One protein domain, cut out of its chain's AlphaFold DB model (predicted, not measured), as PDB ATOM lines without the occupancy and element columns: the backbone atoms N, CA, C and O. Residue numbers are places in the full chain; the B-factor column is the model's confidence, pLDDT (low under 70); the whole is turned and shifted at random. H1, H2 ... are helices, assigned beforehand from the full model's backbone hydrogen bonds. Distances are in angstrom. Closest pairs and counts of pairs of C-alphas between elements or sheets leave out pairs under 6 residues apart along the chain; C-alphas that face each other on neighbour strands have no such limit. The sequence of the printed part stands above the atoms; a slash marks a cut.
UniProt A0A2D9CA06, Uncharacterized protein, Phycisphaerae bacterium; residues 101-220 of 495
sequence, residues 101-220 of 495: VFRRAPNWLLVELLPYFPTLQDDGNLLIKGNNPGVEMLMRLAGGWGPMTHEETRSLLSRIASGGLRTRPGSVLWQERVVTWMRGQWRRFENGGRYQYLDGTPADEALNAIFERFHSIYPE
ATOM      1  N   VAL A 101       3.858  13.597 -14.106       89.88
ATOM      2  CA  VAL A 101       4.604  13.576 -12.818       89.88
ATOM      3  C   VAL A 101       5.911  12.790 -12.909       89.88
ATOM      4  O   VAL A 101       6.934  13.183 -12.349       89.88
ATOM      5  N   PHE A 102       5.883  11.670 -13.627       91.44
ATOM      6  CA  PHE A 102       7.021  10.769 -13.756       91.44
ATOM      7  C   PHE A 102       8.066  11.236 -14.771       91.44
ATOM      8  O   PHE A 102       9.178  10.712 -14.774       91.44
ATOM      9  N   ARG A 103       7.781  12.278 -15.560       89.25
ATOM     10  CA  ARG A 103       8.681  12.779 -16.602       89.25
ATOM     11  C   ARG A 103      10.042  13.209 -16.069       89.25
ATOM     12  O   ARG A 103      11.053  13.018 -16.731       89.25
ATOM     13  N   ARG A 104      10.092  13.749 -14.848       87.69
ATOM     14  CA  ARG A 104      11.349  14.144 -14.183       87.69
ATOM     15  C   ARG A 104      11.926  13.067 -13.269       87.69
ATOM     16  O   ARG A 104      12.991  13.270 -12.690       87.69
ATOM     17  N   ALA A 105      11.242  11.935 -13.110       90.12
ATOM     18  CA  ALA A 105      11.736  10.864 -12.264       90.12
ATOM     19  C   ALA A 105      12.966  10.207 -12.917       90.12
ATOM     20  O   ALA A 105      12.962   9.934 -14.121       90.12
ATOM     21  N   PRO A 106      14.034   9.932 -12.158       90.88
ATOM     22  CA  PRO A 106      15.170   9.191 -12.687       90.88
ATOM     23  C   PRO A 106      14.772   7.737 -12.988       90.88
ATOM     24  O   PRO A 106      13.903   7.174 -12.319       90.88
ATOM     25  N   ASN A 107      15.440   7.104 -13.961       89.88
ATOM     26  CA  ASN A 107      15.136   5.735 -14.408       89.88
ATOM     27  C   ASN A 107      15.078   4.723 -13.252       89.88
ATOM     28  O   ASN A 107      14.179   3.891 -13.205       89.88
ATOM     29  N   TRP A 108      15.985   4.830 -12.273       90.06
ATOM     30  CA  TRP A 108      16.002   3.927 -11.118       90.06
ATOM     31  C   TRP A 108      14.718   3.999 -10.286       90.06
ATOM     32  O   TRP A 108      14.277   2.976  -9.769       90.06
ATOM     33  N   LEU A 109      14.115   5.185 -10.167       91.50
ATOM     34  CA  LEU A 109      12.883   5.375  -9.409       91.50
ATOM     35  C   LEU A 109      11.697   4.799 -10.180       91.50
ATOM     36  O   LEU A 109      10.836   4.174  -9.576       91.50
ATOM     37  N   LEU A 110      11.671   4.956 -11.505       90.62
ATOM     38  CA  LEU A 110      10.623   4.372 -12.346       90.62
ATOM     39  C   LEU A 110      10.608   2.843 -12.249       90.62
ATOM     40  O   LEU A 110       9.547   2.261 -12.032       90.62
ATOM     41  N   VAL A 111      11.785   2.209 -12.315       89.25
ATOM     42  CA  VAL A 111      11.924   0.754 -12.140       89.25
ATOM     43  C   VAL A 111      11.469   0.324 -10.747       89.25
ATOM     44  O   VAL A 111      10.787  -0.689 -10.613       89.25
ATOM     45  N   GLU A 112      11.795   1.104  -9.714       90.69
ATOM     46  CA  GLU A 112      11.402   0.772  -8.344       90.69
ATOM     47  C   GLU A 112       9.908   0.934  -8.091       90.69
ATOM     48  O   GLU A 112       9.336   0.224  -7.268       90.69
ATOM     49  N   LEU A 113       9.270   1.865  -8.796       90.69
ATOM     50  CA  LEU A 113       7.841   2.102  -8.690       90.69
ATOM     51  C   LEU A 113       7.029   1.114  -9.525       90.69
ATOM     52  O   LEU A 113       5.908   0.809  -9.136       90.69
ATOM     53  N   LEU A 114       7.582   0.560 -10.607       87.06
ATOM     54  CA  LEU A 114       6.883  -0.353 -11.519       87.06
ATOM     55  C   LEU A 114       6.045  -1.452 -10.823       87.06
ATOM     56  O   LEU A 114       4.904  -1.649 -11.228       87.06
ATOM     57  N   PRO A 115       6.519  -2.128  -9.754       84.12
ATOM     58  CA  PRO A 115       5.753  -3.177  -9.072       84.12
ATOM     59  C   PRO A 115       4.525  -2.677  -8.301       84.12
ATOM     60  O   PRO A 115       3.616  -3.457  -8.023       84.12
ATOM     61  N   TYR A 116       4.507  -1.399  -7.919       85.06
ATOM     62  CA  TYR A 116       3.450  -0.795  -7.100       85.06
ATOM     63  C   TYR A 116       2.339  -0.166  -7.931       85.06
ATOM     64  O   TYR A 116       1.277   0.147  -7.396       85.06
ATOM     65  N   PHE A 117       2.580   0.040  -9.224       81.12
ATOM     66  CA  PHE A 117       1.584   0.572 -10.134       81.12
ATOM     67  C   PHE A 117       1.040  -0.587 -10.962       81.12
ATOM     68  O   PHE A 117       1.821  -1.269 -11.629       81.12
ATOM     69  N   PRO A 118      -0.277  -0.847 -10.933       68.25
ATOM     70  CA  PRO A 118      -0.847  -1.865 -11.790       68.25
ATOM     71  C   PRO A 118      -0.494  -1.534 -13.243       68.25
ATOM     72  O   PRO A 118      -0.649  -0.398 -13.705       68.25
ATOM     73  N   THR A 119       0.036  -2.528 -13.948       64.00
ATOM     74  CA  THR A 119       0.144  -2.506 -15.401       64.00
ATOM     75  C   THR A 119      -1.263  -2.284 -15.940       64.00
ATOM     76  O   THR A 119      -2.131  -3.127 -15.731       64.00
ATOM     77  N   LEU A 120      -1.502  -1.125 -16.563       59.69
ATOM     78  CA  LEU A 120      -2.746  -0.810 -17.268       59.69
ATOM     79  C   LEU A 120      -2.845  -1.757 -18.469       59.69
ATOM     80  O   LEU A 120      -2.393  -1.434 -19.563       59.69
ATOM     81  N   GLN A 121      -3.328  -2.968 -18.221       53.94
ATOM     82  CA  GLN A 121      -3.521  -4.015 -19.219       53.94
ATOM     83  C   GLN A 121      -4.974  -4.507 -19.232       53.94
ATOM     84  O   GLN A 121      -5.230  -5.614 -19.694       53.94
ATOM     85  N   ASP A 122      -5.904  -3.681 -18.749       45.38
ATOM     86  CA  ASP A 122      -7.337  -3.924 -18.907       45.38
ATOM     87  C   ASP A 122      -7.830  -3.226 -20.185       45.38
ATOM     88  O   ASP A 122      -7.768  -2.004 -20.330       45.38
ATOM     89  N   ASP A 123      -8.290  -4.064 -21.117       43.69
ATOM     90  CA  ASP A 123      -9.382  -3.795 -22.061       43.69
ATOM     91  C   ASP A 123      -9.093  -3.048 -23.371       43.69
ATOM     92  O   ASP A 123      -9.970  -2.387 -23.923       43.69
ATOM     93  N   GLY A 124      -7.887  -3.173 -23.937       48.62
ATOM     94  CA  GLY A 124      -7.615  -2.777 -25.335       48.62
ATOM     95  C   GLY A 124      -7.604  -1.265 -25.608       48.62
ATOM     96  O   GLY A 124      -7.023  -0.818 -26.593       48.62
ATOM     97  N   ASN A 125      -8.128  -0.460 -24.688       44.59
ATOM     98  CA  ASN A 125      -7.903   0.968 -24.616       44.59
ATOM     99  C   ASN A 125      -6.748   1.206 -23.652       44.59
ATOM    100  O   ASN A 125      -6.943   1.279 -22.439       44.59
ATOM    101  N   LEU A 126      -5.533   1.370 -24.192       50.62
ATOM    102  CA  LEU A 126      -4.463   2.047 -23.466       50.62
ATOM    103  C   LEU A 126      -4.998   3.434 -23.090       50.62
ATOM    104  O   LEU A 126      -4.893   4.393 -23.851       50.62
ATOM    105  N   LEU A 127      -5.605   3.559 -21.912       49.94
ATOM    106  CA  LEU A 127      -5.812   4.846 -21.281       49.94
ATOM    107  C   LEU A 127      -4.416   5.329 -20.902       49.94
ATOM    108  O   LEU A 127      -3.936   5.120 -19.791       49.94
ATOM    109  N   ILE A 128      -3.769   5.992 -21.864       55.34
ATOM    110  CA  ILE A 128      -2.593   6.852 -21.709       55.34
ATOM    111  C   ILE A 128      -3.023   8.073 -20.877       55.34
ATOM    112  O   ILE A 128      -2.873   9.223 -21.277       55.34
ATOM    113  N   LYS A 129      -3.645   7.861 -19.716       55.25
ATOM    114  CA  LYS A 129      -3.788   8.918 -18.728       55.25
ATOM    115  C   LYS A 129      -2.480   8.924 -17.963       55.25
ATOM    116  O   LYS A 129      -2.208   8.051 -17.142       55.25
ATOM    117  N   GLY A 130      -1.637   9.869 -18.367       62.69
ATOM    118  CA  GLY A 130      -0.320  10.093 -17.807       62.69
ATOM    119  C   GLY A 130      -0.366  10.181 -16.277       62.69
ATOM    120  O   GLY A 130      -1.371  10.599 -15.704       62.69
ATOM    121  N   ASN A 131       0.727   9.758 -15.640       78.31
ATOM    122  CA  ASN A 131       0.906   9.401 -14.221       78.31
ATOM    123  C   ASN A 131       0.968   7.887 -13.952       78.31
ATOM    124  O   ASN A 131       0.559   7.424 -12.889       78.31
ATOM    125  N   ASN A 132       1.561   7.113 -14.864       87.38
ATOM    126  CA  ASN A 132       1.990   5.741 -14.585       87.38
ATOM    127  C   ASN A 132       3.489   5.587 -14.926       87.38
ATOM    128  O   ASN A 132       3.891   5.986 -16.023       87.38
ATOM    129  N   PRO A 133       4.328   5.027 -14.030       89.00
ATOM    130  CA  PRO A 133       5.763   4.878 -14.282       89.00
ATOM    131  C   PRO A 133       6.061   3.971 -15.482       89.00
ATOM    132  O   PRO A 133       7.015   4.225 -16.211       89.00
ATOM    133  N   GLY A 134       5.223   2.962 -15.735       88.19
ATOM    134  CA  GLY A 134       5.338   2.092 -16.903       88.19
ATOM    135  C   GLY A 134       5.008   2.808 -18.213       88.19
ATOM    136  O   GLY A 134       5.643   2.531 -19.228       88.19
ATOM    137  N   VAL A 135       4.067   3.760 -18.199       86.44
ATOM    138  CA  VAL A 135       3.773   4.611 -19.368       86.44
ATOM    139  C   VAL A 135       4.925   5.573 -19.627       86.44
ATOM    140  O   VAL A 135       5.346   5.723 -20.766       86.44
ATOM    141  N   GLU A 136       5.487   6.184 -18.584       90.25
ATOM    142  CA  GLU A 136       6.645   7.067 -18.741       90.25
ATOM    143  C   GLU A 136       7.878   6.312 -19.258       90.25
ATOM    144  O   GLU A 136       8.527   6.768 -20.196       90.25
ATOM    145  N   MET A 137       8.184   5.133 -18.704       90.19
ATOM    146  CA  MET A 137       9.262   4.283 -19.223       90.19
ATOM    147  C   MET A 137       9.018   3.895 -20.683       90.19
ATOM    148  O   MET A 137       9.950   3.942 -21.483       90.19
ATOM    149  N   LEU A 138       7.774   3.567 -21.044       88.00
ATOM    150  CA  LEU A 138       7.391   3.305 -22.429       88.00
ATOM    151  C   LEU A 138       7.641   4.534 -23.309       88.00
ATOM    152  O   LEU A 138       8.224   4.386 -24.373       88.00
ATOM    153  N   MET A 139       7.245   5.734 -22.879       87.69
ATOM    154  CA  MET A 139       7.453   6.963 -23.650       87.69
ATOM    155  C   MET A 139       8.938   7.274 -23.853       87.69
ATOM    156  O   MET A 139       9.323   7.680 -24.947       87.69
ATOM    157  N   ARG A 140       9.784   7.031 -22.845       89.44
ATOM    158  CA  ARG A 140      11.244   7.168 -22.977       89.44
ATOM    159  C   ARG A 140      11.811   6.184 -23.995       89.44
ATOM    160  O   ARG A 140      12.521   6.592 -24.906       89.44
ATOM    161  N   LEU A 141      11.424   4.912 -23.897       88.62
ATOM    162  CA  LEU A 141      11.832   3.880 -24.851       88.62
ATOM    163  C   LEU A 141      11.237   4.085 -26.253       88.62
ATOM    164  O   LEU A 141      11.811   3.662 -27.241       88.62
ATOM    165  N   ALA A 142      10.077   4.716 -26.378       84.12
ATOM    166  CA  ALA A 142       9.468   4.997 -27.673       84.12
ATOM    167  C   ALA A 142      10.019   6.276 -28.325       84.12
ATOM    168  O   ALA A 142       9.594   6.616 -29.425       84.12
ATOM    169  N   GLY A 143      10.915   7.006 -27.653       82.00
ATOM    170  CA  GLY A 143      11.414   8.295 -28.128       82.00
ATOM    171  C   GLY A 143      10.396   9.437 -28.028       82.00
ATOM    172  O   GLY A 143      10.633  10.511 -28.575       82.00
ATOM    173  N   GLY A 144       9.279   9.252 -27.312       82.81
ATOM    174  CA  GLY A 144       8.219  10.258 -27.162       82.81
ATOM    175  C   GLY A 144       8.684  11.549 -26.476       82.81
ATOM    176  O   GLY A 144       8.085  12.605 -26.665       82.81
ATOM    177  N   TRP A 145       9.789  11.485 -25.725       79.38
ATOM    178  CA  TRP A 145      10.435  12.633 -25.078       79.38
ATOM    179  C   TRP A 145      11.795  13.000 -25.691       79.38
ATOM    180  O   TRP A 145      12.542  13.778 -25.097       79.38
ATOM    181  N   GLY A 146      12.098  12.457 -26.872       83.88
ATOM    182  CA  GLY A 146      13.419  12.464 -27.495       83.88
ATOM    183  C   GLY A 146      14.073  11.077 -27.444       83.88
ATOM    184  O   GLY A 146      13.741  10.279 -26.561       83.88
ATOM    185  N   PRO A 147      14.970  10.758 -28.395       85.56
ATOM    186  CA  PRO A 147      15.651   9.469 -28.423       85.56
ATOM    187  C   PRO A 147      16.560   9.333 -27.201       85.56
ATOM    188  O   PRO A 147      17.377  10.211 -26.921       85.56
ATOM    189  N   MET A 148      16.421   8.222 -26.479       92.25
ATOM    190  CA  MET A 148      17.393   7.856 -25.455       92.25
ATOM    191  C   MET A 148      18.727   7.532 -26.118       92.25
ATOM    192  O   MET A 148      18.779   6.858 -27.147       92.25
ATOM    193  N   THR A 149      19.816   7.949 -25.487       95.06
ATOM    194  CA  THR A 149      21.148   7.490 -25.880       95.06
ATOM    195  C   THR A 149      21.288   5.979 -25.647       95.06
ATOM    196  O   THR A 149      20.561   5.368 -24.849       95.06
ATOM    197  N   HIS A 150      22.256   5.346 -26.312       95.75
ATOM    198  CA  HIS A 150      22.559   3.923 -26.100       95.75
ATOM    199  C   HIS A 150      22.948   3.635 -24.643       95.75
ATOM    200  O   HIS A 150      22.561   2.614 -24.078       95.75
ATOM    201  N   GLU A 151      23.662   4.556 -23.991       95.50
ATOM    202  CA  GLU A 151      24.022   4.444 -22.575       95.50
ATOM    203  C   GLU A 151      22.799   4.506 -21.653       95.50
ATOM    204  O   GLU A 151      22.644   3.646 -20.784       95.50
ATOM    205  N   GLU A 152      21.890   5.459 -21.865       93.12
ATOM    206  CA  GLU A 152      20.658   5.555 -21.076       93.12
ATOM    207  C   GLU A 152      19.770   4.324 -21.263       93.12
ATOM    208  O   GLU A 152      19.186   3.830 -20.294       93.12
ATOM    209  N   THR A 153      19.701   3.811 -22.494       94.38
ATOM    210  CA  THR A 153      18.953   2.598 -22.841       94.38
ATOM    211  C   THR A 153      19.521   1.387 -22.102       94.38
ATOM    212  O   THR A 153      18.785   0.702 -21.387       94.38
ATOM    213  N   ARG A 154      20.841   1.161 -22.179       95.25
ATOM    214  CA  ARG A 154      21.525   0.081 -21.448       95.25
ATOM    215  C   ARG A 154      21.359   0.219 -19.938       95.25
ATOM    216  O   ARG A 154      21.063  -0.763 -19.267       95.25
ATOM    217  N   SER A 155      21.511   1.427 -19.397       93.50
ATOM    218  CA  SER A 155      21.357   1.705 -17.964       93.50
ATOM    219  C   SER A 155      19.947   1.367 -17.471       93.50
ATOM    220  O   SER A 155      19.785   0.685 -16.455       93.50
ATOM    221  N   LEU A 156      18.917   1.767 -18.226       92.44
ATOM    222  CA  LEU A 156      17.527   1.438 -17.919       92.44
ATOM    223  C   LEU A 156      17.282  -0.078 -17.972       92.44
ATOM    224  O   LEU A 156      16.792  -0.645 -16.997       92.44
ATOM    225  N   LEU A 157      17.650  -0.741 -19.072       92.81
ATOM    226  CA  LEU A 157      17.418  -2.178 -19.258       92.81
ATOM    227  C   LEU A 157      18.200  -3.033 -18.252       92.81
ATOM    228  O   LEU A 157      17.637  -3.944 -17.647       92.81
ATOM    229  N   SER A 158      19.466  -2.696 -18.002       93.25
ATOM    230  CA  SER A 158      20.297  -3.353 -16.989       93.25
ATOM    231  C   SER A 158      19.680  -3.224 -15.598       93.25
ATOM    232  O   SER A 158      19.627  -4.199 -14.845       93.25
ATOM    233  N   ARG A 159      19.125  -2.048 -15.266       91.06
ATOM    234  CA  ARG A 159      18.439  -1.841 -13.988       91.06
ATOM    235  C   ARG A 159      17.213  -2.740 -13.856       91.06
ATOM    236  O   ARG A 159      17.052  -3.376 -12.818       91.06
ATOM    237  N   ILE A 160      16.398  -2.838 -14.903       89.62
ATOM    238  CA  ILE A 160      15.224  -3.722 -14.940       89.62
ATOM    239  C   ILE A 160      15.646  -5.192 -14.755       89.62
ATOM    240  O   ILE A 160      15.062  -5.888 -13.919       89.62
ATOM    241  N   ALA A 161      16.693  -5.642 -15.458       90.25
ATOM    242  CA  ALA A 161      17.239  -7.000 -15.344       90.25
ATOM    243  C   ALA A 161      17.818  -7.288 -13.949       90.25
ATOM    244  O   ALA A 161      17.716  -8.399 -13.433       90.25
ATOM    245  N   SER A 162      18.423  -6.283 -13.312       90.19
ATOM    246  CA  SER A 162      18.986  -6.396 -11.961       90.19
ATOM    247  C   SER A 162      17.940  -6.372 -10.844       90.19
ATOM    248  O   SER A 162      18.257  -6.739  -9.712       90.19
ATOM    249  N   GLY A 163      16.702  -5.985 -11.162       86.00
ATOM    250  CA  GLY A 163      15.624  -5.824 -10.197       86.00
ATOM    251  C   GLY A 163      15.710  -4.523  -9.396       86.00
ATOM    252  O   GLY A 163      16.569  -3.662  -9.605       86.00
ATOM    253  N   GLY A 164      14.757  -4.380  -8.484       84.12
ATOM    254  CA  GLY A 164      14.626  -3.236  -7.598       84.12
ATOM    255  C   GLY A 164      15.248  -3.443  -6.217       84.12
ATOM    256  O   GLY A 164      15.690  -4.534  -5.861       84.12
ATOM    257  N   LEU A 165      15.222  -2.397  -5.388       84.69
ATOM    258  CA  LEU A 165      15.515  -2.493  -3.950       84.69
ATOM    259  C   LEU A 165      14.572  -3.482  -3.250       84.69
ATOM    260  O   LEU A 165      14.966  -4.126  -2.278       84.69
ATOM    261  N   ARG A 166      13.325  -3.589  -3.724       82.19
ATOM    262  CA  ARG A 166      12.281  -4.442  -3.139       82.19
ATOM    263  C   ARG A 166      11.799  -5.571  -4.047       82.19
ATOM    264  O   ARG A 166      11.082  -6.447  -3.573       82.19
ATOM    265  N   THR A 167      12.209  -5.599  -5.311       81.38
ATOM    266  CA  THR A 167      11.860  -6.663  -6.262       81.38
ATOM    267  C   THR A 167      13.100  -7.403  -6.727       81.38
ATOM    268  O   THR A 167      13.855  -6.926  -7.570       81.38
ATOM    269  N   ARG A 168      13.304  -8.611  -6.190       87.06
ATOM    270  CA  ARG A 168      14.385  -9.493  -6.640       87.06
ATOM    271  C   ARG A 168      14.066 -10.029  -8.043       87.06
ATOM    272  O   ARG A 168      12.919 -10.444  -8.252       87.06
ATOM    273  N   PRO A 169      15.038 -10.069  -8.970       86.12
ATOM    274  CA  PRO A 169      14.860 -10.745 -10.251       86.12
ATOM    275  C   PRO A 169      14.383 -12.187 -10.050       86.12
ATOM    276  O   PRO A 169      14.844 -12.863  -9.132       86.12
ATOM    277  N   GLY A 170      13.420 -12.630 -10.859       80.44
ATOM    278  CA  GLY A 170      12.834 -13.971 -10.762       80.44
ATOM    279  C   GLY A 170      11.800 -14.166  -9.644       80.44
ATOM    280  O   GLY A 170      11.158 -15.208  -9.596       80.44
ATOM    281  N   SER A 171      11.577 -13.184  -8.760       81.88
ATOM    282  CA  SER A 171      10.462 -13.255  -7.801       81.88
ATOM    283  C   SER A 171       9.099 -13.142  -8.498       81.88
ATOM    284  O   SER A 171       9.000 -12.485  -9.532       81.88
ATOM    285  N   VAL A 172       8.039 -13.705  -7.899       77.75
ATOM    286  CA  VAL A 172       6.656 -13.637  -8.424       77.75
ATOM    287  C   VAL A 172       6.246 -12.194  -8.731       77.75
ATOM    288  O   VAL A 172       5.828 -11.893  -9.841       77.75
ATOM    289  N   LEU A 173       6.479 -11.263  -7.797       78.19
ATOM    290  CA  LEU A 173       6.142  -9.847  -7.986       78.19
ATOM    291  C   LEU A 173       6.928  -9.194  -9.140       78.19
ATOM    292  O   LEU A 173       6.398  -8.344  -9.855       78.19
ATOM    293  N   TRP A 174       8.195  -9.580  -9.330       83.56
ATOM    294  CA  TRP A 174       8.995  -9.118 -10.466       83.56
ATOM    295  C   TRP A 174       8.468  -9.710 -11.780       83.56
ATOM    296  O   TRP A 174       8.295  -8.978 -12.749       83.56
ATOM    297  N   GLN A 175       8.135 -11.002 -11.806       79.00
ATOM    298  CA  GLN A 175       7.561 -11.659 -12.982       79.00
ATOM    299  C   GLN A 175       6.213 -11.036 -13.374       79.00
ATOM    300  O   GLN A 175       6.044 -10.587 -14.504       79.00
ATOM    301  N   GLU A 176       5.276 -10.909 -12.439       74.81
ATOM    302  CA  GLU A 176       3.935 -10.392 -12.723       74.81
ATOM    303  C   GLU A 176       3.928  -8.945 -13.216       74.81
ATOM    304  O   GLU A 176       3.102  -8.586 -14.053       74.81
ATOM    305  N   ARG A 177       4.820  -8.091 -12.699       78.56
ATOM    306  CA  ARG A 177       4.762  -6.642 -12.957       78.56
ATOM    307  C   ARG A 177       5.833  -6.158 -13.923       78.56
ATOM    308  O   ARG A 177       5.539  -5.357 -14.806       78.56
ATOM    309  N   VAL A 178       7.063  -6.648 -13.784       79.00
ATOM    310  CA  VAL A 178       8.199  -6.209 -14.606       79.00
ATOM    311  C   VAL A 178       8.242  -6.964 -15.926       79.00
ATOM    312  O   VAL A 178       8.360  -6.331 -16.975       79.00
ATOM    313  N   VAL A 179       8.088  -8.292 -15.907       77.44
ATOM    314  CA  VAL A 179       8.105  -9.074 -17.154       77.44
ATOM    315  C   VAL A 179       6.874  -8.785 -17.993       77.44
ATOM    316  O   VAL A 179       7.009  -8.578 -19.195       77.44
ATOM    317  N   THR A 180       5.687  -8.724 -17.391       75.81
ATOM    318  CA  THR A 180       4.455  -8.393 -18.124       75.81
ATOM    319  C   THR A 180       4.587  -7.067 -18.870       75.81
ATOM    320  O   THR A 180       4.239  -6.986 -20.049       75.81
ATOM    321  N   TRP A 181       5.172  -6.053 -18.225       83.50
ATOM    322  CA  TRP A 181       5.476  -4.780 -18.874       83.50
ATOM    323  C   TRP A 181       6.542  -4.929 -19.980       83.50
ATOM    324  O   TRP A 181       6.315  -4.480 -21.107       83.50
ATOM    325  N   MET A 182       7.666  -5.611 -19.708       82.38
ATOM    326  CA  MET A 182       8.763  -5.810 -20.674       82.38
ATOM    327  C   MET A 182       8.375  -6.652 -21.892       82.38
ATOM    328  O   MET A 182       8.875  -6.391 -22.984       82.38
ATOM    329  N   ARG A 183       7.469  -7.626 -21.754       75.50
ATOM    330  CA  ARG A 183       7.024  -8.507 -22.847       75.50
ATOM    331  C   ARG A 183       6.451  -7.708 -24.021       75.50
ATOM    332  O   ARG A 183       6.653  -8.078 -25.176       75.50
ATOM    333  N   GLY A 184       5.775  -6.595 -23.733       71.75
ATOM    334  CA  GLY A 184       5.287  -5.668 -24.757       71.75
ATOM    335  C   GLY A 184       6.385  -4.816 -25.404       71.75
ATOM    336  O   GLY A 184       6.206  -4.358 -26.529       71.75
ATOM    337  N   GLN A 185       7.520  -4.616 -24.724       82.38
ATOM    338  CA  GLN A 185       8.605  -3.733 -25.170       82.38
ATOM    339  C   GLN A 185       9.744  -4.462 -25.875       82.38
ATOM    340  O   GLN A 185      10.372  -3.875 -26.750       82.38
ATOM    341  N   TRP A 186       9.986  -5.730 -25.537       83.25
ATOM    342  CA  TRP A 186      11.093  -6.539 -26.054       83.25
ATOM    343  C   TRP A 186      11.229  -6.471 -27.576       83.25
ATOM    344  O   TRP A 186      12.308  -6.237 -28.106       83.25
ATOM    345  N   ARG A 187      10.096  -6.567 -28.277       80.50
ATOM    346  CA  ARG A 187      10.033  -6.556 -29.746       80.50
ATOM    347  C   ARG A 187      10.580  -5.285 -30.382       80.50
ATOM    348  O   ARG A 187      10.962  -5.320 -31.538       80.50
ATOM    349  N   ARG A 188      10.611  -4.163 -29.658       85.00
ATOM    350  CA  ARG A 188      11.183  -2.906 -30.167       85.00
ATOM    351  C   ARG A 188      12.694  -3.004 -30.356       85.00
ATOM    352  O   ARG A 188      13.254  -2.260 -31.149       85.00
ATOM    353  N   PHE A 189      13.324  -3.906 -29.612       91.06
ATOM    354  CA  PHE A 189      14.750  -4.163 -29.675       91.06
ATOM    355  C   PHE A 189      15.085  -5.357 -30.557       91.06
ATOM    356  O   PHE A 189      16.258  -5.637 -30.722       91.06
ATOM    357  N   GLU A 190      14.110  -6.082 -31.106       89.06
ATOM    358  CA  GLU A 190      14.353  -7.281 -31.907       89.06
ATOM    359  C   GLU A 190      13.966  -7.023 -33.364       89.06
ATOM    360  O   GLU A 190      12.825  -6.675 -33.664       89.06
ATOM    361  N   ASN A 191      14.906  -7.236 -34.280       86.12
ATOM    362  CA  ASN A 191      14.674  -7.135 -35.713       86.12
ATOM    363  C   ASN A 191      15.293  -8.347 -36.411       86.12
ATOM    364  O   ASN A 191      16.505  -8.557 -36.361       86.12
ATOM    365  N   GLY A 192      14.451  -9.192 -37.011       81.38
ATOM    366  CA  GLY A 192      14.910 -10.398 -37.706       81.38
ATOM    367  C   GLY A 192      15.702 -11.374 -36.822       81.38
ATOM    368  O   GLY A 192      16.624 -12.017 -37.315       81.38
ATOM    369  N   GLY A 193      15.384 -11.466 -35.525       81.75
ATOM    370  CA  GLY A 193      16.072 -12.353 -34.575       81.75
ATOM    371  C   GLY A 193      17.409 -11.823 -34.044       81.75
ATOM    372  O   GLY A 193      18.110 -12.540 -33.335       81.75
ATOM    373  N   ARG A 194      17.782 -10.578 -34.366       87.19
ATOM    374  CA  ARG A 194      18.932  -9.887 -33.767       87.19
ATOM    375  C   ARG A 194      18.460  -8.728 -32.905       87.19
ATOM    376  O   ARG A 194      17.475  -8.069 -33.243       87.19
ATOM    377  N   TYR A 195      19.180  -8.465 -31.816       92.69
ATOM    378  CA  TYR A 195      18.919  -7.277 -31.016       92.69
ATOM    379  C   TYR A 195      19.493  -6.022 -31.681       92.69
ATOM    380  O   TYR A 195      20.556  -6.051 -32.306       92.69
ATOM    381  N   GLN A 196      18.790  -4.910 -31.525       95.31
ATOM    382  CA  GLN A 196      19.173  -3.579 -31.973       95.31
ATOM    383  C   GLN A 196      18.672  -2.526 -30.981       95.31
ATOM    384  O   GLN A 196      17.726  -2.750 -30.227       95.31
ATOM    385  N   TYR A 197      19.313  -1.366 -30.985       95.19
ATOM    386  CA  TYR A 197      18.827  -0.162 -30.332       95.19
ATOM    387  C   TYR A 197      17.580   0.382 -31.041       95.19
ATOM    388  O   TYR A 197      17.245   0.012 -32.167       95.19
ATOM    389  N   LEU A 198      16.883   1.292 -30.363       90.38
ATOM    390  CA  LEU A 198      15.616   1.870 -30.828       90.38
ATOM    391  C   LEU A 198      15.761   2.735 -32.087       90.38
ATOM    392  O   LEU A 198      14.781   2.959 -32.789       90.38
ATOM    393  N   ASP A 199      16.971   3.210 -32.367       92.44
ATOM    394  CA  ASP A 199      17.331   3.935 -33.589       92.44
ATOM    395  C   ASP A 199      17.723   3.002 -34.752       92.44
ATOM    396  O   ASP A 199      18.096   3.477 -35.821       92.44
ATOM    397  N   GLY A 200      17.640   1.679 -34.557       92.69
ATOM    398  CA  GLY A 200      18.019   0.664 -35.539       92.69
ATOM    399  C   GLY A 200      19.500   0.283 -35.521       92.69
ATOM    400  O   GLY A 200      19.901  -0.612 -36.265       92.69
ATOM    401  N   THR A 201      20.326   0.907 -34.672       95.75
ATOM    402  CA  THR A 201      21.738   0.525 -34.544       95.75
ATOM    403  C   THR A 201      21.840  -0.906 -34.006       95.75
ATOM    404  O   THR A 201      21.182  -1.207 -33.010       95.75
ATOM    405  N   PRO A 202      22.660  -1.799 -34.591       96.12
ATOM    406  CA  PRO A 202      22.846  -3.151 -34.064       96.12
ATOM    407  C   PRO A 202      23.230  -3.151 -32.580       96.12
ATOM    408  O   PRO A 202      23.983  -2.285 -32.130       96.12
ATOM    409  N   ALA A 203      22.716  -4.117 -31.814       94.38
ATOM    410  CA  ALA A 203      23.046  -4.237 -30.400       94.38
ATOM    411  C   ALA A 203      24.544  -4.496 -30.219       94.38
ATOM    412  O   ALA A 203      25.126  -5.367 -30.870       94.38
ATOM    413  N   ASP A 204      25.154  -3.758 -29.295       96.88
ATOM    414  CA  ASP A 204      26.513  -4.018 -28.843       96.88
ATOM    415  C   ASP A 204      26.543  -5.191 -27.848       96.88
ATOM    416  O   ASP A 204      25.511  -5.698 -27.395       96.88
ATOM    417  N   GLU A 205      27.748  -5.629 -27.484       95.81
ATOM    418  CA  GLU A 205      27.960  -6.716 -26.518       95.81
ATOM    419  C   GLU A 205      27.248  -6.447 -25.183       95.81
ATOM    420  O   GLU A 205      26.639  -7.342 -24.602       95.81
ATOM    421  N   ALA A 206      27.244  -5.191 -24.726       95.94
ATOM    422  CA  ALA A 206      26.611  -4.806 -23.472       95.94
ATOM    423  C   ALA A 206      25.080  -4.947 -23.510       95.94
ATOM    424  O   ALA A 206      24.491  -5.420 -22.536       95.94
ATOM    425  N   LEU A 207      24.421  -4.554 -24.606       95.56
ATOM    426  CA  LEU A 207      22.979  -4.742 -24.759       95.56
ATOM    427  C   LEU A 207      22.616  -6.230 -24.894       95.56
ATOM    428  O   LEU A 207      21.676  -6.682 -24.240       95.56
ATOM    429  N   ASN A 208      23.392  -7.001 -25.664       94.62
ATOM    430  CA  ASN A 208      23.198  -8.450 -25.783       94.62
ATOM    431  C   ASN A 208      23.321  -9.152 -24.420       94.62
ATOM    432  O   ASN A 208      22.421  -9.900 -24.045       94.62
ATOM    433  N   ALA A 209      24.342  -8.824 -23.623       94.94
ATOM    434  CA  ALA A 209      24.525  -9.383 -22.281       94.94
ATOM    435  C   ALA A 209      23.354  -9.062 -21.330       94.94
ATOM    436  O   ALA A 209      22.989  -9.873 -20.474       94.94
ATOM    437  N   ILE A 210      22.728  -7.885 -21.467       94.44
ATOM    438  CA  ILE A 210      21.521  -7.540 -20.700       94.44
ATOM    439  C   ILE A 210      20.357  -8.459 -21.092       94.44
ATOM    440  O   ILE A 210      19.650  -8.950 -20.208       94.44
ATOM    441  N   PHE A 211      20.155  -8.709 -22.386       91.00
ATOM    442  CA  PHE A 211      19.087  -9.587 -22.866       91.00
ATOM    443  C   PHE A 211      19.333 -11.063 -22.546       91.00
ATOM    444  O   PHE A 211      18.409 -11.741 -22.100       91.00
ATOM    445  N   GLU A 212      20.568 -11.548 -22.648       88.56
ATOM    446  CA  GLU A 212      20.951 -12.877 -22.156       88.56
ATOM    447  C   GLU A 212      20.651 -13.026 -20.663       88.56
ATOM    448  O   GLU A 212      20.081 -14.026 -20.225       88.56
ATOM    449  N   ARG A 213      20.953 -11.994 -19.865       89.50
ATOM    450  CA  ARG A 213      20.609 -11.988 -18.443       89.50
ATOM    451  C   ARG A 213      19.099 -12.055 -18.227       89.50
ATOM    452  O   ARG A 213      18.662 -12.822 -17.370       89.50
ATOM    453  N   PHE A 214      18.304 -11.298 -18.983       85.88
ATOM    454  CA  PHE A 214      16.843 -11.406 -18.925       85.88
ATOM    455  C   PHE A 214      16.370 -12.833 -19.201       85.88
ATOM    456  O   PHE A 214      15.602 -13.357 -18.398       85.88
ATOM    457  N   HIS A 215      16.881 -13.471 -20.256       82.75
ATOM    458  CA  HIS A 215      16.579 -14.864 -20.601       82.75
ATOM    459  C   HIS A 215      17.042 -15.864 -19.537       82.75
ATOM    460  O   HIS A 215      16.372 -16.851 -19.277       82.75
ATOM    461  N   SER A 216      18.150 -15.599 -18.840       82.56
ATOM    462  CA  SER A 216      18.601 -16.472 -17.744       82.56
ATOM    463  C   SER A 216      17.700 -16.400 -16.502       82.56
ATOM    464  O   SER A 216      17.533 -17.382 -15.784       82.56
ATOM    465  N   ILE A 217      17.119 -15.225 -16.234       81.06
ATOM    466  CA  ILE A 217      16.213 -14.983 -15.097       81.06
ATOM    467  C   ILE A 217      14.793 -15.443 -15.439       81.06
ATOM    468  O   ILE A 217      14.016 -15.817 -14.557       81.06
ATOM    469  N   TYR A 218      14.456 -15.369 -16.720       69.62
ATOM    470  CA  TYR A 218      13.202 -15.785 -17.298       69.62
ATOM    471  C   TYR A 218      13.443 -17.092 -18.048       69.62
ATOM    472  O   TYR A 218      13.589 -17.040 -19.268       69.62
ATOM    473  N   PRO A 219      13.487 -18.264 -17.376       51.59
ATOM    474  CA  PRO A 219      13.328 -19.491 -18.128       51.59
ATOM    475  C   PRO A 219      11.988 -19.326 -18.829       51.59
ATOM    476  O   PRO A 219      10.947 -19.246 -18.161       51.59
ATOM    477  N   GLU A 220      12.019 -19.169 -20.155       49.91
ATOM    478  CA  GLU A 220      10.803 -19.247 -20.937       49.91
ATOM    479  C   GLU A 220      10.093 -20.497 -20.419       49.91
ATOM    480  O   GLU A 220      10.725 -21.554 -20.271       49.91
TER     481      GLU A 220
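Overview. This is residues 101 to 220 of the 495 residues of an uncharacterized protein of Phycisphaerae bacterium (UniProt A0A2D9CA06). In a rounded body, H2, in hairpin with H3, crosses kinked H5; H4 and H6 lie side by side. The printed part has 120 residues, six named helices H1 to H6, no named strand. It is all helix and compact, radius of gyration of the C-alphas 13.7 A, spans 34 by 32 by 28 A.

Along the chain. H5, residues 172 to 189, 24.6 A, begins at (6.656, -13.637, -8.424). H1 spans 101 to 104, H2 107 to 116, H3 133 to 141, H4 150 to 162, and H6 205 to 217, ending at (16.213, -14.983, -15.097).

Arrangement. H5 touches H2 with residues 173 to 178 alone, closest C-alphas Arg 177 and Pro 115, 5.3 A. H4 and H6 touch, closest C-alphas Ala 161 and Phe 214, 5.7 A. In H3, H4 and H6 every O i to N i+4 pair is within hydrogen-bond range.

Size, cuts and confidence. The printed part has no cut; links H2 to H3 and H5 to H6 are long. pLDDT is under 70 at residues 118 to 130 and 218 to 220.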